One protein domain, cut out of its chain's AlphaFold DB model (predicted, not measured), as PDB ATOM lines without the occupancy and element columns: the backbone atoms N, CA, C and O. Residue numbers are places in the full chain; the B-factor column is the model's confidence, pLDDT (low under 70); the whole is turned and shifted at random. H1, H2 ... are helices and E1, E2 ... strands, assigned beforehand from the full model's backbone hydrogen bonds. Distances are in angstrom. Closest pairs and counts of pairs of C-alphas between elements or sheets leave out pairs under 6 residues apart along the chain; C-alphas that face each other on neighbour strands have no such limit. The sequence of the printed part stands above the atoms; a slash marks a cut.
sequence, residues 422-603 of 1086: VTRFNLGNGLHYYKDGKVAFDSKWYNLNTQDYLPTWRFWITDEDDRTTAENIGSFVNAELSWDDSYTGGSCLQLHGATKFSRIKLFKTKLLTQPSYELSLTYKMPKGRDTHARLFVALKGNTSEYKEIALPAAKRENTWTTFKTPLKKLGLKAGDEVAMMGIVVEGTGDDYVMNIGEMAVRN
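AT A GLANCE: This is residues 422 to 603 of the 1086 residues of the protein "Glycosyl hydrolase family 85" of Prevotella sp. CAG:592 (UniProt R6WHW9). Two strongly twisted five-stranded sheets lie face to face as a sandwich, E3 E6 E11 E8 E9 and E4 E5 E12 E7 E10, with the short helix H1 grazing both. A small separate hairpin, E1 and E2, is set off from the sandwich at one end of the longest axis. The chain winds over both sheets as a jelly roll, one long hairpin of nested antiparallel pairs: E5 with E12, E6 with E11, E7 with E10, E8 with E9. The 182 printed residues hold E1 to E10, then H1, then E11 and E12; the class is mostly strand, though under half of the residues are in named elements, and the sheets are antiparallel. The whole is compact, with a radius of gyration of the C-alphas of 16.1 A and spans of 46 by 39 by 30 A.

IN THESE COORDINATES: In the first sheet E3 is residues 460 to 462, E6 499 to 512 (33.0 A), E11 577 to 588 (31.7 A), E8 533 to 539 (20.2 A) and E9 542 to 550 (20.7 A). In the second E4 is 478 to 482, E5 492 to 496, E12 593 to 602 (26.7 A), E7 518 to 524 and E10 560 to 566. E1 is 433 to 435, E2 438 to 441 and H1 567 to 570. E1 begins at C-alpha 433 (5.920, 19.008, 92.169) and E12 ends at C-alpha 602 (-0.526, 41.346, 84.459). E6 bends by 65 degrees at residue 509, E9 by 56 at 545 and E12 by 51 at 597.

HOW THE PARTS SIT: E6 and E11 are antiparallel at 165 degrees, with N 502 and O 585 2.8 A apart, within hydrogen-bond range. E8 is E11's other neighbour, with N 534 and O 584 at 2.9 A; E3 and E9 are edge strands. The facing parts of the two sheets are 9.9 A centre to centre, their strands at 28 degrees. In the second sheet E12 and E7 are antiparallel at 160 degrees, with N 520 and O 600 at 2.9 A; E4 and E10 are edge strands. E7 and E8 are near each other. H1, too short for an O i to N i+4 pair, grazes both sheets; the closest C-alphas of E9 and H1 are those of Lys 547 and Leu 570, 5.5 A. In the hairpin E1 and E2, N 435 and O 438 are 2.8 A apart.

THE WHOLE: The C-alphas farthest apart, of Asp 442 and Gly 541, are 46.5 A apart. The printed part has no cut; the links E2 to E3 and E3 to E4 are long. The mean pLDDT of the printed part is 97.1, and no printed residue is under 70.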
ATOM      1  N   VAL A 422       4.532  38.180  89.130       98.31
ATOM      2  CA  VAL A 422       3.924  36.892  89.481       98.31
ATOM      3  C   VAL A 422       4.728  36.275  90.619       98.31
ATOM      4  O   VAL A 422       5.956  36.278  90.591       98.31
ATOM      5  N   THR A 423       4.029  35.723  91.602       98.50
ATOM      6  CA  THR A 423       4.600  34.848  92.627       98.50
ATOM      7  C   THR A 423       3.630  33.713  92.906       98.50
ATOM      8  O   THR A 423       2.417  33.933  92.953       98.50
ATOM      9  N   ARG A 424       4.153  32.502  93.081       98.12
ATOM     10  CA  ARG A 424       3.419  31.319  93.547       98.12
ATOM     11  C   ARG A 424       3.866  30.901  94.942       98.12
ATOM     12  O   ARG A 424       3.448  29.857  95.428       98.12
ATOM     13  N   PHE A 425       4.666  31.748  95.597       98.44
ATOM     14  CA  PHE A 425       5.234  31.498  96.916       98.44
ATOM     15  C   PHE A 425       6.075  30.213  96.955       98.44
ATOM     16  O   PHE A 425       6.158  29.554  97.993       98.44
ATOM     17  N   ASN A 426       6.691  29.849  95.822       97.88
ATOM     18  CA  ASN A 426       7.572  28.694  95.729       97.88
ATOM     19  C   ASN A 426       8.895  28.973  96.458       97.88
ATOM     20  O   ASN A 426       9.602  29.926  96.129       97.88
ATOM     21  N   LEU A 427       9.229  28.129  97.433       97.62
ATOM     22  CA  LEU A 427      10.449  28.227  98.235       97.62
ATOM     23  C   LEU A 427      11.684  27.664  97.522       97.62
ATOM     24  O   LEU A 427      12.803  27.919  97.961       97.62
ATOM     25  N   GLY A 428      11.497  26.947  96.411       96.44
ATOM     26  CA  GLY A 428      12.571  26.234  95.721       96.44
ATOM     27  C   GLY A 428      12.742  24.790  96.194       96.44
ATOM     28  O   GLY A 428      13.756  24.170  95.892       96.44
ATOM     29  N   ASN A 429      11.767  24.244  96.918       96.88
ATOM     30  CA  ASN A 429      11.667  22.831  97.274       96.88
ATOM     31  C   ASN A 429      10.199  22.400  97.403       96.88
ATOM     32  O   ASN A 429       9.296  23.235  97.496       96.88
ATOM     33  N   GLY A 430       9.952  21.092  97.421       95.94
ATOM     34  CA  GLY A 430       8.612  20.545  97.612       95.94
ATOM     35  C   GLY A 430       8.604  19.050  97.895       95.94
ATOM     36  O   GLY A 430       9.501  18.315  97.480       95.94
ATOM     37  N   LEU A 431       7.573  18.599  98.614       94.62
ATOM     38  CA  LEU A 431       7.313  17.170  98.829       94.62
ATOM     39  C   LEU A 431       6.872  16.479  97.536       94.62
ATOM     40  O   LEU A 431       7.200  15.320  97.306       94.62
ATOM     41  N   HIS A 432       6.181  17.238  96.688       95.31
ATOM     42  CA  HIS A 432       5.807  16.877  95.332       95.31
ATOM     43  C   HIS A 432       5.964  18.111  94.440       95.31
ATOM     44  O   HIS A 432       6.015  19.247  94.926       95.31
ATOM     45  N   TYR A 433       6.016  17.910  93.126       97.56
ATOM     46  CA  TYR A 433       5.920  19.008  92.169       97.56
ATOM     47  C   TYR A 433       4.478  19.137  91.668       97.56
ATOM     48  O   TYR A 433       3.937  18.213  91.052       97.56
ATOM     49  N   TYR A 434       3.855  20.292  91.903       98.06
ATOM     50  CA  TYR A 434       2.479  20.594  91.516       98.06
ATOM     51  C   TYR A 434       2.410  21.413  90.224       98.06
ATOM     52  O   TYR A 434       3.264  22.256  89.936       98.06
ATOM     53  N   LYS A 435       1.329  21.217  89.470       96.88
ATOM     54  CA  LYS A 435       0.902  22.087  88.372       96.88
ATOM     55  C   LYS A 435      -0.619  22.186  88.361       96.88
ATOM     56  O   LYS A 435      -1.310  21.170  88.394       96.88
ATOM     57  N   ASP A 436      -1.128  23.412  88.311       96.12
ATOM     58  CA  ASP A 436      -2.560  23.724  88.339       96.12
ATOM     59  C   ASP A 436      -3.328  23.003  89.471       96.12
ATOM     60  O   ASP A 436      -4.438  22.495  89.286       96.12
ATOM     61  N   GLY A 437      -2.707  22.925  90.653       96.56
ATOM     62  CA  GLY A 437      -3.266  22.312  91.858       96.56
ATOM     63  C   GLY A 437      -3.261  20.782  91.877       96.56
ATOM     64  O   GLY A 437      -3.969  20.188  92.688       96.56
ATOM     65  N   LYS A 438      -2.519  20.134  90.970       96.75
ATOM     66  CA  LYS A 438      -2.389  18.673  90.884       96.75
ATOM     67  C   LYS A 438      -0.928  18.259  90.969       96.75
ATOM     68  O   LYS A 438      -0.077  18.923  90.383       96.75
ATOM     69  N   VAL A 439      -0.657  17.130  91.619       97.38
ATOM     70  CA  VAL A 439       0.671  16.505  91.603       97.38
ATOM     71  C   VAL A 439       1.010  16.108  90.164       97.38
ATOM     72  O   VAL A 439       0.320  15.289  89.556       97.38
ATOM     73  N   ALA A 440       2.045  16.731  89.607       96.75
ATOM     74  CA  ALA A 440       2.586  16.425  88.286       96.75
ATOM     75  C   ALA A 440       3.743  15.419  88.380       96.75
ATOM     76  O   ALA A 440       3.843  14.506  87.554       96.75
ATOM     77  N   PHE A 441       4.560  15.545  89.430       96.75
ATOM     78  CA  PHE A 441       5.594  14.578  89.764       96.75
ATOM     79  C   PHE A 441       5.603  14.284  91.262       96.75
ATOM     80  O   PHE A 441       5.752  15.187  92.086       96.75
ATOM     81  N   ASP A 442       5.410  13.010  91.588       94.81
ATOM     82  CA  ASP A 442       5.374  12.502  92.954       94.81
ATOM     83  C   ASP A 442       6.793  12.155  93.422       94.81
ATOM     84  O   ASP A 442       7.209  10.998  93.432       94.81
ATOM     85  N   SER A 443       7.582  13.193  93.695       92.06
ATOM     86  CA  SER A 443       8.950  13.065  94.188       92.06
ATOM     87  C   SER A 443       9.322  14.291  95.014       92.06
ATOM     88  O   SER A 443       8.972  15.414  94.638       92.06
ATOM     89  N   LYS A 444      10.061  14.075  96.107       94.00
ATOM     90  CA  LYS A 444      10.689  15.153  96.875       94.00
ATOM     91  C   LYS A 444      11.742  15.834  96.007       94.00
ATOM     92  O   LYS A 444      12.506  15.163  95.315       94.00
ATOM     93  N   TRP A 445      11.824  17.156  96.068       95.56
ATOM     94  CA  TRP A 445      12.766  17.905  95.242       95.56
ATOM     95  C   TRP A 445      13.231  19.198  95.907       95.56
ATOM     96  O   TRP A 445      12.493  19.832  96.661       95.56
ATOM     97  N   TYR A 446      14.448  19.601  95.552       96.00
ATOM     98  CA  TYR A 446      15.058  20.887  95.862       96.00
ATOM     99  C   TYR A 446      15.689  21.433  94.578       96.00
ATOM    100  O   TYR A 446      16.486  20.755  93.926       96.00
ATOM    101  N   ASN A 447      15.313  22.650  94.195       96.00
ATOM    102  CA  ASN A 447      15.898  23.416  93.102       96.00
ATOM    103  C   ASN A 447      15.676  24.921  93.337       96.00
ATOM    104  O   ASN A 447      14.628  25.474  92.978       96.00
ATOM    105  N   LEU A 448      16.691  25.591  93.891       95.62
ATOM    106  CA  LEU A 448      16.620  27.010  94.248       95.62
ATOM    107  C   LEU A 448      16.402  27.935  93.035       95.62
ATOM    108  O   LEU A 448      15.825  29.005  93.201       95.62
ATOM    109  N   ASN A 449      16.738  27.503  91.806       92.94
ATOM    110  CA  ASN A 449      16.408  28.254  90.584       92.94
ATOM    111  C   ASN A 449      14.898  28.518  90.437       92.94
ATOM    112  O   ASN A 449      14.505  29.410  89.699       92.94
ATOM    113  N   THR A 450      14.040  27.738  91.098       94.00
ATOM    114  CA  THR A 450      12.578  27.892  91.021       94.00
ATOM    115  C   THR A 450      11.982  28.741  92.142       94.00
ATOM    116  O   THR A 450      10.760  28.873  92.210       94.00
ATOM    117  N   GLN A 451      12.815  29.302  93.027       97.56
ATOM    118  CA  GLN A 451      12.337  30.149  94.112       97.56
ATOM    119  C   GLN A 451      11.729  31.442  93.552       97.56
ATOM    120  O   GLN A 451      12.338  32.145  92.736       97.56
ATOM    121  N   ASP A 452      10.512  31.751  93.987       97.44
ATOM    122  CA  ASP A 452       9.779  32.943  93.568       97.44
ATOM    123  C   ASP A 452      10.227  34.197  94.332       97.44
ATOM    124  O   ASP A 452      10.990  34.143  95.296       97.44
ATOM    125  N   TYR A 453       9.675  35.350  93.948       97.69
ATOM    126  CA  TYR A 453       9.585  36.470  94.879       97.69
ATOM    127  C   TYR A 453       8.731  36.068  96.082       97.69
ATOM    128  O   TYR A 453       7.522  35.857  95.958       97.69
ATOM    129  N   LEU A 454       9.350  35.990  97.252       98.19
ATOM    130  CA  LEU A 454       8.660  35.768  98.519       98.19
ATOM    131  C   LEU A 454       8.251  37.118  99.136       98.19
ATOM    132  O   LEU A 454       8.763  38.156  98.703       98.19
ATOM    133  N   PRO A 455       7.299  37.148 100.093       98.38
ATOM    134  CA  PRO A 455       6.832  38.399 100.686       98.38
ATOM    135  C   PRO A 455       7.995  39.261 101.183       98.38
ATOM    136  O   PRO A 455       8.867  38.782 101.909       98.38
ATOM    137  N   THR A 456       7.996  40.543 100.806       97.69
ATOM    138  CA  THR A 456       9.003  41.512 101.250       97.69
ATOM    139  C   THR A 456       9.024  41.599 102.774       97.69
ATOM    140  O   THR A 456      10.094  41.641 103.373       97.69
ATOM    141  N   TRP A 457       7.860  41.561 103.419       97.38
ATOM    142  CA  TRP A 457       7.767  41.513 104.875       97.38
ATOM    143  C   TRP A 457       7.205  40.173 105.332       97.38
ATOM    144  O   TRP A 457       6.160  39.740 104.850       97.38
ATOM    145  N   ARG A 458       7.884  39.545 106.298       95.19
ATOM    146  CA  ARG A 458       7.483  38.263 106.899       95.19
ATOM    147  C   ARG A 458       7.370  38.385 108.426       95.19
ATOM    148  O   ARG A 458       8.384  38.251 109.098       95.19
ATOM    149  N   PHE A 459       6.212  38.752 108.983       96.38
ATOM    150  CA  PHE A 459       5.070  39.360 108.277       96.38
ATOM    151  C   PHE A 459       4.713  40.719 108.875       96.38
ATOM    152  O   PHE A 459       4.612  40.872 110.087       96.38
ATOM    153  N   TRP A 460       4.498  41.723 108.019       97.75
ATOM    154  CA  TRP A 460       4.004  43.025 108.465       97.75
ATOM    155  C   TRP A 460       2.477  43.005 108.500       97.75
ATOM    156  O   TRP A 460       1.813  43.156 107.471       97.75
ATOM    157  N   ILE A 461       1.933  42.781 109.697       98.50
ATOM    158  CA  ILE A 461       0.489  42.711 109.948       98.50
ATOM    159  C   ILE A 461       0.066  43.841 110.886       98.50
ATOM    160  O   ILE A 461       0.747  44.126 111.872       98.50
ATOM    161  N   THR A 462      -1.041  44.498 110.557       98.44
ATOM    162  CA  THR A 462      -1.570  45.672 111.268       98.44
ATOM    163  C   THR A 462      -3.067  45.533 111.529       98.44
ATOM    164  O   THR A 462      -3.754  44.776 110.833       98.44
ATOM    165  N   ASP A 463      -3.566  46.276 112.516       98.19
ATOM    166  CA  ASP A 463      -4.996  46.408 112.798       98.19
ATOM    167  C   ASP A 463      -5.709  47.365 111.819       98.19
ATOM    168  O   ASP A 463      -5.148  47.827 110.819       98.19
ATOM    169  N   GLU A 464      -6.991  47.637 112.077       96.81
ATOM    170  CA  GLU A 464      -7.823  48.501 111.230       96.81
ATOM    171  C   GLU A 464      -7.285  49.937 111.129       96.81
ATOM    172  O   GLU A 464      -7.357  50.522 110.044       96.81
ATOM    173  N   ASP A 465      -6.625  50.419 112.188       96.69
ATOM    174  CA  ASP A 465      -5.989  51.738 112.298       96.69
ATOM    175  C   ASP A 465      -4.537  51.762 111.782       96.69
ATOM    176  O   ASP A 465      -3.825  52.753 111.954       96.69
ATOM    177  N   ASP A 466      -4.088  50.674 111.151       96.12
ATOM    178  CA  ASP A 466      -2.744  50.492 110.598       96.12
ATOM    179  C   ASP A 466      -1.622  50.435 111.652       96.12
ATOM    180  O   ASP A 466      -0.480  50.827 111.395       96.12
ATOM    181  N   ARG A 467      -1.931  49.911 112.848       96.44
ATOM    182  CA  ARG A 467      -0.999  49.812 113.981       96.44
ATOM    183  C   ARG A 467      -0.673  48.367 114.358       96.44
ATOM    184  O   ARG A 467      -1.499  47.460 114.266       96.44
ATOM    185  N   THR A 468       0.542  48.174 114.865       97.44
ATOM    186  CA  THR A 468       1.022  46.936 115.495       97.44
ATOM    187  C   THR A 468       1.516  47.299 116.889       97.44
ATOM    188  O   THR A 468       2.384  48.156 117.034       97.44
ATOM    189  N   THR A 469       0.950  46.678 117.917       97.31
ATOM    190  CA  THR A 469       1.230  46.963 119.329       97.31
ATOM    191  C   THR A 469       1.381  45.657 120.101       97.31
ATOM    192  O   THR A 469       0.986  44.594 119.615       97.31
ATOM    193  N   ALA A 470       1.965  45.713 121.299       95.44
ATOM    194  CA  ALA A 470       2.102  44.523 122.139       95.44
ATOM    195  C   ALA A 470       0.729  43.945 122.530       95.44
ATOM    196  O   ALA A 470       0.595  42.738 122.713       95.44
ATOM    197  N   GLU A 471      -0.298  44.793 122.602       96.44
ATOM    198  CA  GLU A 471      -1.667  44.421 122.949       96.44
ATOM    199  C   GLU A 471      -2.399  43.710 121.803       96.44
ATOM    200  O   GLU A 471      -3.189  42.801 122.055       96.44
ATOM    201  N   ASN A 472      -2.158  44.108 120.546       97.19
ATOM    202  CA  ASN A 472      -2.910  43.589 119.397       97.19
ATOM    203  C   ASN A 472      -2.193  42.471 118.620       97.19
ATOM    204  O   ASN A 472      -2.864  41.752 117.880       97.19
ATOM    205  N   ILE A 473      -0.882  42.265 118.809       96.00
ATOM    206  CA  ILE A 473      -0.088  41.309 118.015       96.00
ATOM    207  C   ILE A 473      -0.658  39.880 118.043       96.00
ATOM    208  O   ILE A 473      -0.677  39.207 117.017       96.00
ATOM    209  N   GLY A 474      -1.180  39.434 119.191       95.44
ATOM    210  CA  GLY A 474      -1.776  38.102 119.352       95.44
ATOM    211  C   GLY A 474      -3.181  37.942 118.755       95.44
ATOM    212  O   GLY A 474      -3.707  36.836 118.746       95.44
ATOM    213  N   SER A 475      -3.799  39.029 118.279       96.81
ATOM    214  CA  SER A 475      -5.143  39.028 117.673       96.81
ATOM    215  C   SER A 475      -5.135  38.955 116.142       96.81
ATOM    216  O   SER A 475      -6.193  38.886 115.501       96.81
ATOM    217  N   PHE A 476      -3.945  39.016 115.545       98.50
ATOM    218  CA  PHE A 476      -3.789  38.958 114.104       98.50
ATOM    219  C   PHE A 476      -3.897  37.532 113.573       98.50
ATOM    220  O   PHE A 476      -3.549  36.567 114.249       98.50
ATOM    221  N   VAL A 477      -4.344  37.416 112.323       98.50
ATOM    222  CA  VAL A 477      -4.292  36.152 111.588       98.50
ATOM    223  C   VAL A 477      -2.840  35.690 111.479       98.50
ATOM    224  O   VAL A 477      -1.929  36.496 111.274       98.50
ATOM    225  N   ASN A 478      -2.620  34.385 111.573       98.06
ATOM    226  CA  ASN A 478      -1.302  33.818 111.345       98.06
ATOM    227  C   ASN A 478      -1.030  33.754 109.844       98.06
ATOM    228  O   ASN A 478      -1.909  33.388 109.061       98.06
ATOM    229  N   ALA A 479       0.193  34.096 109.453       98.12
ATOM    230  CA  ALA A 479       0.686  33.952 108.094       98.12
ATOM    231  C   ALA A 479       1.953  33.093 108.107       98.12
ATOM    232  O   ALA A 479       2.833  33.292 108.947       98.12
ATOM    233  N   GLU A 480       2.043  32.149 107.174       97.25
ATOM    234  CA  GLU A 480       3.218  31.296 106.997       97.25
ATOM    235  C   GLU A 480       3.341  30.786 105.558       97.25
ATOM    236  O   GLU A 480       2.363  30.723 104.812       97.25
ATOM    237  N   LEU A 481       4.555  30.422 105.147       97.94
ATOM    238  CA  LEU A 481       4.764  29.660 103.916       97.94
ATOM    239  C   LEU A 481       4.638  28.170 104.245       97.94
ATOM    240  O   LEU A 481       5.229  27.707 105.217       97.94
ATOM    241  N   SER A 482       3.883  27.429 103.438       95.12
ATOM    242  CA  SER A 482       3.531  26.035 103.718       95.12
ATOM    243  C   SER A 482       3.780  25.128 102.513       95.12
ATOM    244  O   SER A 482       3.625  25.542 101.362       95.12
ATOM    245  N   TRP A 483       4.138  23.874 102.793       95.50
ATOM    246  CA  TRP A 483       4.258  22.778 101.821       95.50
ATOM    247  C   TRP A 483       3.075  21.805 101.876       95.50
ATOM    248  O   TRP A 483       3.096  20.783 101.193       95.50
ATOM    249  N   ASP A 484       2.054  22.094 102.689       90.31
ATOM    250  CA  ASP A 484       0.913  21.190 102.869       90.31
ATOM    251  C   ASP A 484       0.060  21.082 101.583       90.31
ATOM    252  O   ASP A 484      -0.655  20.100 101.380       90.31
ATOM    253  N   ASP A 485       0.126  22.088 100.702       93.56
ATOM    254  CA  ASP A 485      -0.491  22.107  99.372       93.56
ATOM    255  C   ASP A 485       0.220  23.137  98.469       93.56
ATOM    256  O   ASP A 485       0.921  24.029  98.951       93.56
ATOM    257  N   SER A 486       0.018  23.067  97.151       96.81
ATOM    258  CA  SER A 486       0.515  24.080  96.212       96.81
ATOM    259  C   SER A 486      -0.304  24.130  94.919       96.81
ATOM    260  O   SER A 486      -0.827  23.123  94.436       96.81
ATOM    261  N   TYR A 487      -0.405  25.319  94.315       97.88
ATOM    262  CA  TYR A 487      -0.997  25.457  92.984       97.88
ATOM    263  C   TYR A 487       0.011  25.112  91.881       97.88
ATOM    264  O   TYR A 487      -0.339  24.466  90.894       97.88
ATOM    265  N   THR A 488       1.265  25.543  92.003       96.69
ATOM    266  CA  THR A 488       2.353  25.220  91.068       96.69
ATOM    267  C   THR A 488       3.683  25.318  91.806       96.69
ATOM    268  O   THR A 488       3.908  26.301  92.503       96.69
ATOM    269  N   GLY A 489       4.573  24.346  91.611       96.94
ATOM    270  CA  GLY A 489       5.810  24.240  92.390       96.94
ATOM    271  C   GLY A 489       5.607  23.362  93.623       96.94
ATOM    272  O   GLY A 489       5.030  22.285  93.498       96.94
ATOM    273  N   GLY A 490       6.117  23.785  94.783       96.56
ATOM    274  CA  GLY A 490       6.181  22.937  95.984       96.56
ATOM    275  C   GLY A 490       5.590  23.540  97.255       96.56
ATOM    276  O   GLY A 490       5.396  22.808  98.220       96.56
ATOM    277  N   SER A 491       5.282  24.837  97.263       98.12
ATOM    278  CA  SER A 491       4.768  25.548  98.437       98.12
ATOM    279  C   SER A 491       3.722  26.600  98.060       98.12
ATOM    280  O   SER A 491       3.486  26.862  96.876       98.12
ATOM    281  N   CYS A 492       3.056  27.161  99.068       98.44
ATOM    282  CA  CYS A 492       2.089  28.251  98.964       98.44
ATOM    283  C   CYS A 492       2.163  29.170 100.205       98.44
ATOM    284  O   CYS A 492       2.867  28.866 101.167       98.44
ATOM    285  N   LEU A 493       1.444  30.298 100.196       98.75
ATOM    286  CA  LEU A 493       1.205  31.113 101.398       98.75
ATOM    287  C   LEU A 493      -0.075  30.626 102.089       98.75
ATOM    288  O   LEU A 493      -1.105  30.503 101.432       98.75
ATOM    289  N   GLN A 494      -0.041  30.404 103.399       98.62
ATOM    290  CA  GLN A 494      -1.208  30.057 104.206       98.62
ATOM    291  C   GLN A 494      -1.547  31.197 105.174       98.62
ATOM    292  O   GLN A 494      -0.664  31.759 105.820       98.62
ATOM    293  N   LEU A 495      -2.836  31.528 105.266       98.69
ATOM    294  CA  LEU A 495      -3.405  32.399 106.297       98.69
ATOM    295  C   LEU A 495      -4.347  31.567 107.168       98.69
ATOM    296  O   LEU A 495      -5.229  30.905 106.618       98.69
ATOM    297  N   HIS A 496      -4.184  31.590 108.491       98.38
ATOM    298  CA  HIS A 496      -5.001  30.758 109.379       98.38
ATOM    299  C   HIS A 496      -5.256  31.355 110.771       98.38
ATOM    300  O   HIS A 496      -4.503  32.193 111.274       98.38
ATOM    301  N   GLY A 497      -6.317  30.871 111.416       97.94
ATOM    302  CA  GLY A 497      -6.728  31.264 112.763       97.94
ATOM    303  C   GLY A 497      -7.698  32.448 112.816       97.94
ATOM    304  O   GLY A 497      -8.035  33.073 111.801       97.94
ATOM    305  N   ALA A 498      -8.162  32.732 114.032       98.06
ATOM    306  CA  ALA A 498      -9.138  33.776 114.294       98.06
ATOM    307  C   ALA A 498      -8.528  35.177 114.195       98.06
ATOM    308  O   ALA A 498      -7.415  35.427 114.653       98.06
ATOM    309  N   THR A 499      -9.290  36.118 113.647       98.25
ATOM    310  CA  THR A 499      -8.978  37.543 113.735       98.25
ATOM    311  C   THR A 499     -10.248  38.376 113.624       98.25
ATOM    312  O   THR A 499     -11.146  38.068 112.836       98.25
ATOM    313  N   LYS A 500     -10.321  39.475 114.386       98.19
ATOM    314  CA  LYS A 500     -11.334  40.512 114.144       98.19
ATOM    315  C   LYS A 500     -11.016  41.221 112.832       98.19
ATOM    316  O   LYS A 500     -11.884  41.320 111.977       98.19
ATOM    317  N   PHE A 501      -9.773  41.671 112.680       98.62
ATOM    318  CA  PHE A 501      -9.267  42.358 111.503       98.62
ATOM    319  C   PHE A 501      -7.747  42.197 111.442       98.62
ATOM    320  O   PHE A 501      -7.057  42.399 112.440       98.62
ATOM    321  N   SER A 502      -7.217  41.891 110.262       98.75
ATOM    322  CA  SER A 502      -5.783  41.878 109.981       98.75
ATOM    323  C   SER A 502      -5.519  42.408 108.583       98.75
ATOM    324  O   SER A 502      -6.052  41.874 107.610       98.75
ATOM    325  N   ARG A 503      -4.642  43.406 108.454       98.69
ATOM    326  CA  ARG A 503      -4.092  43.845 107.165       98.69
ATOM    327  C   ARG A 503      -2.661  43.346 107.028       98.69
ATOM    328  O   ARG A 503      -1.767  43.826 107.720       98.69
ATOM    329  N   ILE A 504      -2.463  42.395 106.119       98.62
ATOM    330  CA  ILE A 504      -1.199  41.723 105.822       98.62
ATOM    331  C   ILE A 504      -0.551  42.412 104.619       98.62
ATOM    332  O   ILE A 504      -0.993  42.254 103.475       98.62
ATOM    333  N   LYS A 505       0.508  43.184 104.867       98.31
ATOM    334  CA  LYS A 505       1.302  43.870 103.839       98.31
ATOM    335  C   LYS A 505       2.360  42.888 103.338       98.31
ATOM    336  O   LYS A 505       3.221  42.471 104.106       98.31
ATOM    337  N   LEU A 506       2.276  42.478 102.068       98.38
ATOM    338  CA  LEU A 506       3.103  41.390 101.527       98.38
ATOM    339  C   LEU A 506       4.271  41.906 100.690       98.38
ATOM    340  O   LEU A 506       5.416  41.558 100.962       98.38
ATOM    341  N   PHE A 507       3.994  42.722  99.671       98.19
ATOM    342  CA  PHE A 507       4.995  43.094  98.671       98.19
ATOM    343  C   PHE A 507       5.200  44.599  98.604       98.19
ATOM    344  O   PHE A 507       4.249  45.364  98.417       98.19
ATOM    345  N   LYS A 508       6.471  44.996  98.687       97.00
ATOM    346  CA  LYS A 508       6.953  46.323  98.315       97.00
ATOM    347  C   LYS A 508       7.233  46.334  96.823       97.00
ATOM    348  O   LYS A 508       7.978  45.486  96.327       97.00
ATOM    349  N   THR A 509       6.653  47.280  96.104       97.06
ATOM    350  CA  THR A 509       6.725  47.312  94.644       97.06
ATOM    351  C   THR A 509       6.928  48.728  94.121       97.06
ATOM    352  O   THR A 509       6.846  49.700  94.863       97.06
ATOM    353  N   LYS A 510       7.183  48.851  92.820       96.19
ATOM    354  CA  LYS A 510       7.076  50.104  92.067       96.19
ATOM    355  C   LYS A 510       6.554  49.794  90.667       96.19
ATOM    356  O   LYS A 510       7.266  49.904  89.674       96.19
ATOM    357  N   LEU A 511       5.329  49.279  90.600       96.75
ATOM    358  CA  LEU A 511       4.735  48.824  89.344       96.75
ATOM    359  C   LEU A 511       4.010  49.985  88.673       96.75
ATOM    360  O   LEU A 511       2.940  50.387  89.124       96.75
ATOM    361  N   LEU A 512       4.563  50.490  87.571       96.38
ATOM    362  CA  LEU A 512       3.849  51.418  86.700       96.38
ATOM    363  C   LEU A 512       2.690  50.684  86.014       96.38
ATOM    364  O   LEU A 512       2.901  49.726  85.262       96.38
ATOM    365  N   THR A 513       1.459  51.125  86.271       96.31
ATOM    366  CA  THR A 513       0.262  50.386  85.858       96.31
ATOM    367  C   THR A 513      -0.676  51.175  84.948       96.31
ATOM    368  O   THR A 513      -0.586  52.392  84.777       96.31
ATOM    369  N   GLN A 514      -1.582  50.434  84.309       97.62
ATOM    370  CA  GLN A 514      -2.702  50.973  83.544       97.62
ATOM    371  C   GLN A 514      -4.019  50.445  84.128       97.62
ATOM    372  O   GLN A 514      -4.054  49.304  84.598       97.62
ATOM    373  N   PRO A 515      -5.144  51.177  84.008       97.69
ATOM    374  CA  PRO A 515      -6.441  50.739  84.538       97.69
ATOM    375  C   PRO A 515      -6.931  49.403  83.953       97.69
ATOM    376  O   PRO A 515      -7.787  48.733  84.534       97.69
ATOM    377  N   SER A 516      -6.421  49.021  82.776       97.94
ATOM    378  CA  SER A 516      -6.730  47.763  82.092       97.94
ATOM    379  C   SER A 516      -5.886  46.569  82.539       97.94
ATOM    380  O   SER A 516      -6.168  45.461  82.090       97.94
ATOM    381  N   TYR A 517      -4.834  46.773  83.336       98.31
ATOM    382  CA  TYR A 517      -4.051  45.660  83.876       98.31
ATOM    383  C   TYR A 517      -4.905  44.866  84.865       98.31
ATOM    384  O   TYR A 517      -5.861  45.388  85.434       98.31
ATOM    385  N   GLU A 518      -4.589  43.589  85.025       98.31
ATOM    386  CA  GLU A 518      -5.323  42.624  85.837       98.31
ATOM    387  C   GLU A 518      -4.542  42.333  87.119       98.31
ATOM    388  O   GLU A 518      -3.370  41.969  87.050       98.31
ATOM    389  N   LEU A 519      -5.203  42.468  88.269       98.69
ATOM    390  CA  LEU A 519      -4.779  41.886  89.540       98.69
ATOM    391  C   LEU A 519      -5.481  40.536  89.705       98.69
ATOM    392  O   LEU A 519      -6.694  40.434  89.493       98.69
ATOM    393  N   SER A 520      -4.735  39.503  90.090       98.56
ATOM    394  CA  SER A 520      -5.281  38.161  90.288       98.56
ATOM    395  C   SER A 520      -4.720  37.463  91.519       98.56
ATOM    396  O   SER A 520      -3.543  37.633  91.839       98.56
ATOM    397  N   LEU A 521      -5.560  36.633  92.142       98.75
ATOM    398  CA  LEU A 521      -5.193  35.746  93.243       98.75
ATOM    399  C   LEU A 521      -5.780  34.350  93.003       98.75
ATOM    400  O   LEU A 521      -6.977  34.226  92.730       98.75
ATOM    401  N   THR A 522      -4.958  33.314  93.138       98.75
ATOM    402  CA  THR A 522      -5.391  31.910  93.148       98.75
ATOM    403  C   THR A 522      -5.332  31.377  94.571       98.75
ATOM    404  O   THR A 522      -4.265  31.354  95.179       98.75
ATOM    405  N   TYR A 523      -6.476  30.954  95.104       98.62
ATOM    406  CA  TYR A 523      -6.633  30.550  96.499       98.62
ATOM    407  C   TYR A 523      -7.500  29.303  96.646       98.62
ATOM    408  O   TYR A 523      -8.276  28.953  95.757       98.62
ATOM    409  N   LYS A 524      -7.373  28.631  97.783       98.38
ATOM    410  CA  LYS A 524      -8.116  27.430  98.151       98.38
ATOM    411  C   LYS A 524      -8.547  27.546  99.609       98.38
ATOM    412  O   LYS A 524      -7.733  27.864 100.468       98.38
ATOM    413  N   MET A 525      -9.822  27.258  99.860       98.00
ATOM    414  CA  MET A 525     -10.397  27.158 101.205       98.00
ATOM    415  C   MET A 525     -10.510  25.671 101.555       98.00
ATOM    416  O   MET A 525     -11.365  25.006 100.965       98.00
ATOM    417  N   PRO A 526      -9.654  25.100 102.425       96.25
ATOM    418  CA  PRO A 526      -9.742  23.685 102.791       96.25
ATOM    419  C   PRO A 526     -11.067  23.328 103.470       96.25
ATOM    420  O   PRO A 526     -11.572  22.228 103.268       96.25
ATOM    421  N   LYS A 527     -11.649  24.277 104.218       95.12
ATOM    422  CA  LYS A 527     -12.945  24.159 104.889       95.12
ATOM    423  C   LYS A 527     -13.828  25.358 104.538       95.12
ATOM    424  O   LYS A 527     -13.362  26.493 104.546       95.12
ATOM    425  N   GLY A 528     -15.103  25.113 104.248       95.12
ATOM    426  CA  GLY A 528     -16.041  26.150 103.842       95.12
ATOM    427  C   GLY A 528     -15.721  26.760 102.473       95.12
ATOM    428  O   GLY A 528     -14.953  26.234 101.665       95.12
ATOM    429  N   ARG A 529     -16.372  27.890 102.179       97.19
ATOM    430  CA  ARG A 529     -16.163  28.645 100.930       97.19
ATOM    431  C   ARG A 529     -15.949  30.135 101.141       97.19
ATOM    432  O   ARG A 529     -15.471  30.782 100.212       97.19
ATOM    433  N   ASP A 530     -16.348  30.680 102.285       97.00
ATOM    434  CA  ASP A 530     -16.179  32.104 102.556       97.00
ATOM    435  C   ASP A 530     -14.698  32.416 102.763       97.00
ATOM    436  O   ASP A 530     -14.003  31.679 103.456       97.00
ATOM    437  N   THR A 531     -14.219  33.471 102.113       97.88
ATOM    438  CA  THR A 531     -12.807  33.856 102.183       97.88
ATOM    439  C   THR A 531     -12.533  34.820 103.315       97.88
ATOM    440  O   THR A 531     -11.386  34.908 103.724       97.88
ATOM    441  N   HIS A 532     -13.536  35.575 103.787       98.12
ATOM    442  CA  HIS A 532     -13.324  36.651 104.761       98.12
ATOM    443  C   HIS A 532     -12.234  37.663 104.352       98.12
ATOM    444  O   HIS A 532     -11.685  38.366 105.199       98.12
ATOM    445  N   ALA A 533     -11.898  37.737 103.057       98.56
ATOM    446  CA  ALA A 533     -10.673  38.372 102.603       98.56
ATOM    447  C   ALA A 533     -10.891  39.412 101.497       98.56
ATOM    448  O   ALA A 533     -11.789  39.319 100.654       98.56
ATOM    449  N   ARG A 534     -10.019  40.421 101.478       98.62
ATOM    450  CA  ARG A 534      -9.959  41.474 100.456       98.62
ATOM    451  C   ARG A 534      -8.530  41.599  99.943       98.62
ATOM    452  O   ARG A 534      -7.582  41.511 100.715       98.62
ATOM    453  N   LEU A 535      -8.366  41.833  98.646       98.50
ATOM    454  CA  LEU A 535      -7.089  42.275  98.085       98.50
ATOM    455  C   LEU A 535      -6.975  43.783  98.229       98.50
ATOM    456  O   LEU A 535      -7.965  44.483  98.013       98.50
ATOM    457  N   PHE A 536      -5.769  44.281  98.486       98.50
ATOM    458  CA  PHE A 536      -5.515  45.714  98.454       98.50
ATOM    459  C   PHE A 536      -4.230  46.080  97.719       98.50
ATOM    460  O   PHE A 536      -3.283  45.292  97.628       98.50
ATOM    461  N   VAL A 537      -4.206  47.317  97.225       98.38
ATOM    462  CA  VAL A 537      -3.004  47.997  96.739       98.38
ATOM    463  C   VAL A 537      -2.915  49.401  97.336       98.38
ATOM    464  O   VAL A 537      -3.946  50.028  97.586       98.38
ATOM    465  N   ALA A 538      -1.699  49.909  97.519       97.44
ATOM    466  CA  ALA A 538      -1.448  51.313  97.853       97.44
ATOM    467  C   ALA A 538      -0.491  51.937  96.830       97.44
ATOM    468  O   ALA A 538       0.354  51.247  96.247       97.44
ATOM    469  N   LEU A 539      -0.652  53.235  96.578       96.44
ATOM    470  CA  LEU A 539       0.101  53.952  95.548       96.44
ATOM    471  C   LEU A 539       1.347  54.624  96.126       96.44
ATOM    472  O   LEU A 539       1.407  54.942  97.315       96.44
ATOM    473  N   LYS A 540       2.339  54.876  95.269       94.56
ATOM    474  CA  LYS A 540       3.522  55.667  95.633       94.56
ATOM    475  C   LYS A 540       3.096  57.033  96.182       94.56
ATOM    476  O   LYS A 540       2.263  57.706  95.585       94.56
ATOM    477  N   GLY A 541       3.680  57.425  97.313       91.19
ATOM    478  CA  GLY A 541       3.356  58.668  98.022       91.19
ATOM    479  C   GLY A 541       2.149  58.577  98.963       91.19
ATOM    480  O   GLY A 541       2.078  59.368  99.895       91.19
ATOM    481  N   ASN A 542       1.270  57.582  98.792       93.81
ATOM    482  CA  ASN A 542       0.036  57.412  99.567       93.81
ATOM    483  C   ASN A 542      -0.067  55.976 100.122       93.81
ATOM    484  O   ASN A 542      -1.057  55.276  99.912       93.81
ATOM    485  N   THR A 543       0.982  55.492 100.793       92.19
ATOM    486  CA  THR A 543       1.085  54.089 101.248       92.19
ATOM    487  C   THR A 543       0.207  53.738 102.452       92.19
ATOM    488  O   THR A 543       0.129  52.565 102.807       92.19
ATOM    489  N   SER A 544      -0.478  54.722 103.040       91.75
ATOM    490  CA  SER A 544      -1.509  54.561 104.075       91.75
ATOM    491  C   SER A 544      -2.946  54.612 103.525       91.75
ATOM    492  O   SER A 544      -3.897  54.393 104.272       91.75
ATOM    493  N   GLU A 545      -3.130  54.887 102.228       95.56
ATOM    494  CA  GLU A 545      -4.442  54.915 101.571       95.56
ATOM    495  C   GLU A 545      -4.653  53.641 100.741       95.56
ATOM    496  O   GLU A 545      -4.138  53.491  99.628       95.56
ATOM    497  N   TYR A 546      -5.440  52.711 101.281       97.62
ATOM    498  CA  TYR A 546      -5.654  51.399 100.676       97.62
ATOM    499  C   TYR A 546      -6.819  51.403  99.685       97.62
ATOM    500  O   TYR A 546      -7.946  51.789  99.996       97.62
ATOM    501  N   LYS A 547      -6.555  50.921  98.469       98.31
ATOM    502  CA  LYS A 547      -7.579  50.611  97.467       98.31
ATOM    503  C   LYS A 547      -7.872  49.123  97.550       98.31
ATOM    504  O   LYS A 547      -6.986  48.323  97.256       98.31
ATOM    505  N   GLU A 548      -9.092  48.760  97.933       98.06
ATOM    506  CA  GLU A 548      -9.449  47.377  98.265       98.06
ATOM    507  C   GLU A 548     -10.525  46.787  97.348       98.06
ATOM    508  O   GLU A 548     -11.351  47.496  96.771       98.06
ATOM    509  N   ILE A 549     -10.533  45.460  97.227       98.38
ATOM    510  CA  ILE A 549     -11.585  44.706  96.547       98.38
ATOM    511  C   ILE A 549     -11.798  43.349  97.222       98.38
ATOM    512  O   ILE A 549     -10.845  42.619  97.490       98.38
ATOM    513  N   ALA A 550     -13.058  43.000  97.484       98.19
ATOM    514  CA  ALA A 550     -13.414  41.730  98.110       98.19
ATOM    515  C   ALA A 550     -13.063  40.524  97.232       98.19
ATOM    516  O   ALA A 550     -13.285  40.536  96.016       98.19
ATOM    517  N   LEU A 551     -12.552  39.471  97.871       98.19
ATOM    518  CA  LEU A 551     -12.424  38.162  97.255       98.19
ATOM    519  C   LEU A 551     -13.778  37.448  97.313       98.19
ATOM    520  O   LEU A 551     -14.416  37.400  98.366       98.19
ATOM    521  N   PRO A 552     -14.257  36.888  96.192       97.75
ATOM    522  CA  PRO A 552     -15.498  36.134  96.204       97.75
ATOM    523  C   PRO A 552     -15.320  34.822  96.978       97.75
ATOM    524  O   PRO A 552     -14.213  34.292  97.084       97.75
ATOM    525  N   ALA A 553     -16.421  34.233  97.442       97.50
ATOM    526  CA  ALA A 553     -16.398  32.871  97.969       97.50
ATOM    527  C   ALA A 553     -15.762  31.900  96.954       97.50
ATOM    528  O   ALA A 553     -15.972  32.021  95.739       97.50
ATOM    529  N   ALA A 554     -15.004  30.919  97.446       96.38
ATOM    530  CA  ALA A 554     -14.432  29.868  96.613       96.38
ATOM    531  C   ALA A 554     -15.535  29.143  95.826       96.38
ATOM    532  O   ALA A 554     -16.649  28.923  96.321       96.38
ATOM    533  N   LYS A 555     -15.228  28.739  94.585       93.31
ATOM    534  CA  LYS A 555     -16.211  28.073  93.710       93.31
ATOM    535  C   LYS A 555     -16.735  26.784  94.342       93.31
ATOM    536  O   LYS A 555     -17.927  26.496  94.252       93.31
ATOM    537  N   ARG A 556     -15.839  26.016  94.967       94.69
ATOM    538  CA  ARG A 556     -16.126  24.811  95.754       94.69
ATOM    539  C   ARG A 556     -15.132  24.723  96.909       94.69
ATOM    540  O   ARG A 556     -13.988  25.155  96.762       94.69
ATOM    541  N   GLU A 557     -15.580  24.153  98.021       94.62
ATOM    542  CA  GLU A 557     -14.706  23.813  99.146       94.62
ATOM    543  C   GLU A 557     -13.565  22.904  98.670       94.62
ATOM    544  O   GLU A 557     -13.752  22.085  97.767       94.62
ATOM    545  N   ASN A 558     -12.381  23.083  99.253       96.12
ATOM    546  CA  ASN A 558     -11.180  22.298  98.989       96.12
ATOM    547  C   ASN A 558     -10.772  22.262  97.499       96.12
ATOM    548  O   ASN A 558     -10.199  21.286  97.015       96.12
ATOM    549  N   THR A 559     -11.030  23.344  96.752       96.31
ATOM    550  CA  THR A 559     -10.578  23.498  95.360       96.31
ATOM    551  C   THR A 559      -9.920  24.850  95.113       96.31
ATOM    552  O   THR A 559     -10.339  25.871  95.662       96.31
ATOM    553  N   TRP A 560      -8.905  24.861  94.248       97.94
ATOM    554  CA  TRP A 560      -8.261  26.090  93.797       97.94
ATOM    555  C   TRP A 560      -9.227  26.941  92.958       97.94
ATOM    556  O   TRP A 560      -9.828  26.477  91.986       97.94
ATOM    557  N   THR A 561      -9.372  28.205  93.342       97.94
ATOM    558  CA  THR A 561     -10.192  29.230  92.695       97.94
ATOM    559  C   THR A 561      -9.306  30.416  92.330       97.94
ATOM    560  O   THR A 561      -8.594  30.938  93.179       97.94
ATOM    561  N   THR A 562      -9.376  30.877  91.081       98.00
ATOM    562  CA  THR A 562      -8.687  32.101  90.641       98.00
ATOM    563  C   THR A 562      -9.676  33.254  90.523       98.00
ATOM    564  O   THR A 562     -10.622  33.185  89.731       98.00
ATOM    565  N   PHE A 563      -9.435  34.322  91.280       98.50
ATOM    566  CA  PHE A 563     -10.101  35.613  91.133       98.50
ATOM    567  C   PHE A 563      -9.245  36.558  90.285       98.50
ATOM    568  O   PHE A 563      -8.022  36.588  90.416       98.50
ATOM    569  N   LYS A 564      -9.895  37.325  89.405       98.19
ATOM    570  CA  LYS A 564      -9.272  38.275  88.474       98.19
ATOM    571  C   LYS A 564     -10.089  39.556  88.435       98.19
ATOM    572  O   LYS A 564     -11.311  39.498  88.291       98.19
ATOM    573  N   THR A 565      -9.429  40.705  88.516       98.12
ATOM    574  CA  THR A 565     -10.085  42.013  88.439       98.12
ATOM    575  C   THR A 565      -9.199  43.035  87.727       98.12
ATOM    576  O   THR A 565      -7.990  43.070  87.969       98.12
ATOM    577  N   PRO A 566      -9.746  43.886  86.840       98.25
ATOM    578  CA  PRO A 566      -8.970  44.971  86.263       98.25
ATOM    579  C   PRO A 566      -8.714  46.067  87.308       98.25
ATOM    580  O   PRO A 566      -9.614  46.418  88.073       98.25
ATOM    581  N   LEU A 567      -7.533  46.683  87.288       98.31
ATOM    582  CA  LEU A 567      -7.118  47.704  88.260       98.31
ATOM    583  C   LEU A 567      -8.054  48.927  88.309       98.31
ATOM    584  O   LEU A 567      -8.210  49.544  89.360       98.31
ATOM    585  N   LYS A 568      -8.785  49.235  87.227       98.12
ATOM    586  CA  LYS A 568      -9.834  50.274  87.238       98.12
ATOM    587  C   LYS A 568     -10.930  50.038  88.286       98.12
ATOM    588  O   LYS A 568     -11.549  50.996  88.732       98.12
ATOM    589  N   LYS A 569     -11.202  48.781  88.668       98.06
ATOM    590  CA  LYS A 569     -12.201  48.443  89.699       98.06
ATOM    591  C   LYS A 569     -11.739  48.815  91.109       98.06
ATOM    592  O   LYS A 569     -12.586  49.050  91.955       98.06
ATOM    593  N   LEU A 570     -10.428  48.928  91.310       97.38
ATOM    594  CA  LEU A 570      -9.795  49.491  92.506       97.38
ATOM    595  C   LEU A 570      -9.632  51.024  92.399       97.38
ATOM    596  O   LEU A 570      -9.077  51.664  93.286       97.38
ATOM    597  N   GLY A 571     -10.091  51.637  91.300       96.75
ATOM    598  CA  GLY A 571      -9.986  53.077  91.069       96.75
ATOM    599  C   GLY A 571      -8.582  53.555  90.692       96.75
ATOM    600  O   GLY A 571      -8.248  54.700  91.001       96.75
ATOM    601  N   LEU A 572      -7.756  52.699  90.074       97.69
ATOM    602  CA  LEU A 572      -6.448  53.093  89.538       97.69
ATOM    603  C   LEU A 572      -6.599  53.804  88.189       97.69
ATOM    604  O   LEU A 572      -7.442  53.438  87.360       97.69
ATOM    605  N   LYS A 573      -5.751  54.809  87.977       96.81
ATOM    606  CA  LYS A 573      -5.648  55.645  86.778       96.81
ATOM    607  C   LYS A 573      -4.412  55.264  85.955       96.81
ATOM    608  O   LYS A 573      -3.554  54.498  86.382       96.81
ATOM    609  N   ALA A 574      -4.356  55.761  84.721       96.25
ATOM    610  CA  ALA A 574      -3.193  55.574  83.859       96.25
ATOM    611  C   ALA A 574      -1.977  56.293  84.449       96.25
ATOM    612  O   ALA A 574      -2.058  57.484  84.735       96.25
ATOM    613  N   GLY A 575      -0.866  55.570  84.597       92.62
ATOM    614  CA  GLY A 575       0.370  56.116  85.156       92.62
ATOM    615  C   GLY A 575       0.485  56.007  86.679       92.62
ATOM    616  O   GLY A 575       1.528  56.376  87.208       92.62
ATOM    617  N   ASP A 576      -0.524  55.471  87.375       96.12
ATOM    618  CA  ASP A 576      -0.408  55.181  88.806       96.12
ATOM    619  C   ASP A 576       0.688  54.122  89.046       96.12
ATOM    620  O   ASP A 576       0.722  53.067  88.393       96.12
ATOM    621  N   GLU A 577       1.568  54.393  90.014       96.31
ATOM    622  CA  GLU A 577       2.603  53.466  90.475       96.31
ATOM    623  C   GLU A 577       2.119  52.731  91.732       96.31
ATOM    624  O   GLU A 577       1.954  53.337  92.795       96.31
ATOM    625  N   VAL A 578       1.899  51.417  91.626       97.19
ATOM    626  CA  VAL A 578       1.571  50.573  92.785       97.19
ATOM    627  C   VAL A 578       2.837  50.357  93.607       97.19
ATOM    628  O   VAL A 578       3.814  49.781  93.116       97.19
ATOM    629  N   ALA A 579       2.801  50.817  94.858       96.56
ATOM    630  CA  ALA A 579       3.917  50.776  95.797       96.56
ATOM    631  C   ALA A 579       3.804  49.639  96.827       96.56
ATOM    632  O   ALA A 579       4.812  49.172  97.361       96.56
ATOM    633  N   MET A 580       2.578  49.201  97.122       97.12
ATOM    634  CA  MET A 580       2.288  48.139  98.085       97.12
ATOM    635  C   MET A 580       1.191  47.224  97.564       97.12
ATOM    636  O   MET A 580       0.221  47.699  96.968       97.12
ATOM    637  N   MET A 581       1.303  45.934  97.869       98.00
ATOM    638  CA  MET A 581       0.239  44.955  97.668       98.00
ATOM    639  C   MET A 581       0.094  44.039  98.885       98.00
ATOM    640  O   MET A 581       1.091  43.666  99.514       98.00
ATOM    641  N   GLY A 582      -1.137  43.637  99.191       98.31
ATOM    642  CA  GLY A 582      -1.409  42.746 100.313       98.31
ATOM    643  C   GLY A 582      -2.848  42.245 100.378       98.31
ATOM    644  O   GLY A 582      -3.604  42.324  99.402       98.31
ATOM    645  N   ILE A 583      -3.197  41.693 101.538       98.75
ATOM    646  CA  ILE A 583      -4.487  41.057 101.817       98.75
ATOM    647  C   ILE A 583      -5.026  41.584 103.148       98.75
ATOM    648  O   ILE A 583      -4.266  41.762 104.094       98.75
ATOM    649  N   VAL A 584      -6.329  41.830 103.229       98.81
ATOM    650  CA  VAL A 584      -7.052  42.025 104.491       98.81
ATOM    651  C   VAL A 584      -7.849  40.761 104.787       98.81
ATOM    652  O   VAL A 584      -8.459  40.222 103.866       98.81
ATOM    653  N   VAL A 585      -7.864  40.315 106.042       98.69
ATOM    654  CA  VAL A 585      -8.712  39.231 106.561       98.69
ATOM    655  C   VAL A 585      -9.534  39.772 107.731       98.69
ATOM    656  O   VAL A 585      -8.991  40.481 108.579       98.69
ATOM    657  N   GLU A 586     -10.832  39.476 107.780       98.31
ATOM    658  CA  GLU A 586     -11.747  40.051 108.773       98.31
ATOM    659  C   GLU A 586     -12.827  39.062 109.239       98.31
ATOM    660  O   GLU A 586     -13.514  38.430 108.435       98.31
ATOM    661  N   GLY A 587     -13.021  38.977 110.557       97.88
ATOM    662  CA  GLY A 587     -14.097  38.199 111.172       97.88
ATOM    663  C   GLY A 587     -13.960  36.685 110.994       97.88
ATOM    664  O   GLY A 587     -14.949  36.028 110.670       97.88
ATOM    665  N   THR A 588     -12.760  36.133 111.183       98.31
ATOM    666  CA  THR A 588     -12.495  34.685 111.081       98.31
ATOM    667  C   THR A 588     -12.506  33.992 112.446       98.31
ATOM    668  O   THR A 588     -12.234  34.618 113.471       98.31
ATOM    669  N   GLY A 589     -12.812  32.690 112.460       96.62
ATOM    670  CA  GLY A 589     -12.722  31.818 113.640       96.62
ATOM    671  C   GLY A 589     -11.432  30.991 113.686       96.62
ATOM    672  O   GLY A 589     -10.630  31.028 112.754       96.62
ATOM    673  N   ASP A 590     -11.245  30.218 114.759       96.06
ATOM    674  CA  ASP A 590     -10.011  29.451 115.015       96.06
ATOM    675  C   ASP A 590      -9.697  28.396 113.940       96.06
ATOM    676  O   ASP A 590      -8.537  28.065 113.711       96.06
ATOM    677  N   ASP A 591     -10.721  27.879 113.259       95.56
ATOM    678  CA  ASP A 591     -10.616  26.857 112.214       95.56
ATOM    679  C   ASP A 591     -10.448  27.429 110.795       95.56
ATOM    680  O   ASP A 591     -10.459  26.672 109.819       95.56
ATOM    681  N   TYR A 592     -10.311  28.752 110.662       98.31
ATOM    682  CA  TYR A 592     -10.084  29.410 109.381       98.31
ATOM    683  C   TYR A 592      -8.720  29.028 108.802       98.31
ATOM    684  O   TYR A 592      -7.697  29.161 109.471       98.31
ATOM    685  N   VAL A 593      -8.710  28.603 107.535       98.31
ATOM    686  CA  VAL A 593      -7.500  28.348 106.742       98.31
ATOM    687  C   VAL A 593      -7.753  28.782 105.301       98.31
ATOM    688  O   VAL A 593      -8.738  28.373 104.685       98.31
ATOM    689  N   MET A 594      -6.836  29.558 104.734       98.56
ATOM    690  CA  MET A 594      -6.823  29.941 103.326       98.56
ATOM    691  C   MET A 594      -5.423  29.730 102.751       98.56
ATOM    692  O   MET A 594      -4.474  30.396 103.157       98.56
ATOM    693  N   ASN A 595      -5.307  28.840 101.763       98.69
ATOM    694  CA  ASN A 595      -4.069  28.627 101.010       98.69
ATOM    695  C   ASN A 595      -4.072  29.507  99.757       98.69
ATOM    696  O   ASN A 595      -5.069  29.566  99.035       98.69
ATOM    697  N   ILE A 596      -2.958  30.163  99.461       98.75
ATOM    698  CA  ILE A 596      -2.779  31.106  98.355       98.75
ATOM    699  C   ILE A 596      -1.609  30.622  97.501       98.75
ATOM    700  O   ILE A 596      -0.455  30.659  97.918       98.75
ATOM    701  N   GLY A 597      -1.918  30.179  96.286       98.38
ATOM    702  CA  GLY A 597      -0.964  29.542  95.380       98.38
ATOM    703  C   GLY A 597      -0.481  30.433  94.240       98.38
ATOM    704  O   GLY A 597       0.429  30.038  93.525       98.38
ATOM    705  N   GLU A 598      -1.083  31.610  94.028       98.75
ATOM    706  CA  GLU A 598      -0.545  32.618  93.105       98.75
ATOM    707  C   GLU A 598      -1.084  34.020  93.425       98.75
ATOM    708  O   GLU A 598      -2.289  34.180  93.622       98.75
ATOM    709  N   MET A 599      -0.220  35.039  93.400       98.75
ATOM    710  CA  MET A 599      -0.585  36.460  93.315       98.75
ATOM    711  C   MET A 599       0.101  37.076  92.092       98.75
ATOM    712  O   MET A 599       1.280  36.820  91.846       98.75
ATOM    713  N   ALA A 600      -0.620  37.892  91.318       98.62
ATOM    714  CA  ALA A 600      -0.033  38.505  90.128       98.62
ATOM    715  C   ALA A 600      -0.682  39.820  89.687       98.62
ATOM    716  O   ALA A 600      -1.892  40.006  89.828       98.62
ATOM    717  N   VAL A 601       0.126  40.671  89.047       98.56
ATOM    718  CA  VAL A 601      -0.298  41.839  88.260       98.56
ATOM    719  C   VAL A 601       0.151  41.639  86.820       98.56
ATOM    720  O   VAL A 601       1.341  41.467  86.558       98.56
ATOM    721  N   ARG A 602      -0.787  41.667  85.871       98.19
ATOM    722  CA  ARG A 602      -0.526  41.346  84.459       98.19
ATOM    723  C   ARG A 602      -1.131  42.375  83.519       98.19
ATOM    724  O   ARG A 602      -2.224  42.883  83.749       98.19
ATOM    725  N   ASN A 603      -0.466  42.622  82.396       96.88
ATOM    726  CA  ASN A 603      -1.090  43.285  81.260       96.88
ATOM    727  C   ASN A 603      -1.710  42.216  80.335       96.88
ATOM    728  O   ASN A 603      -0.966  41.531  79.637       96.88
TER     729      ASN A 603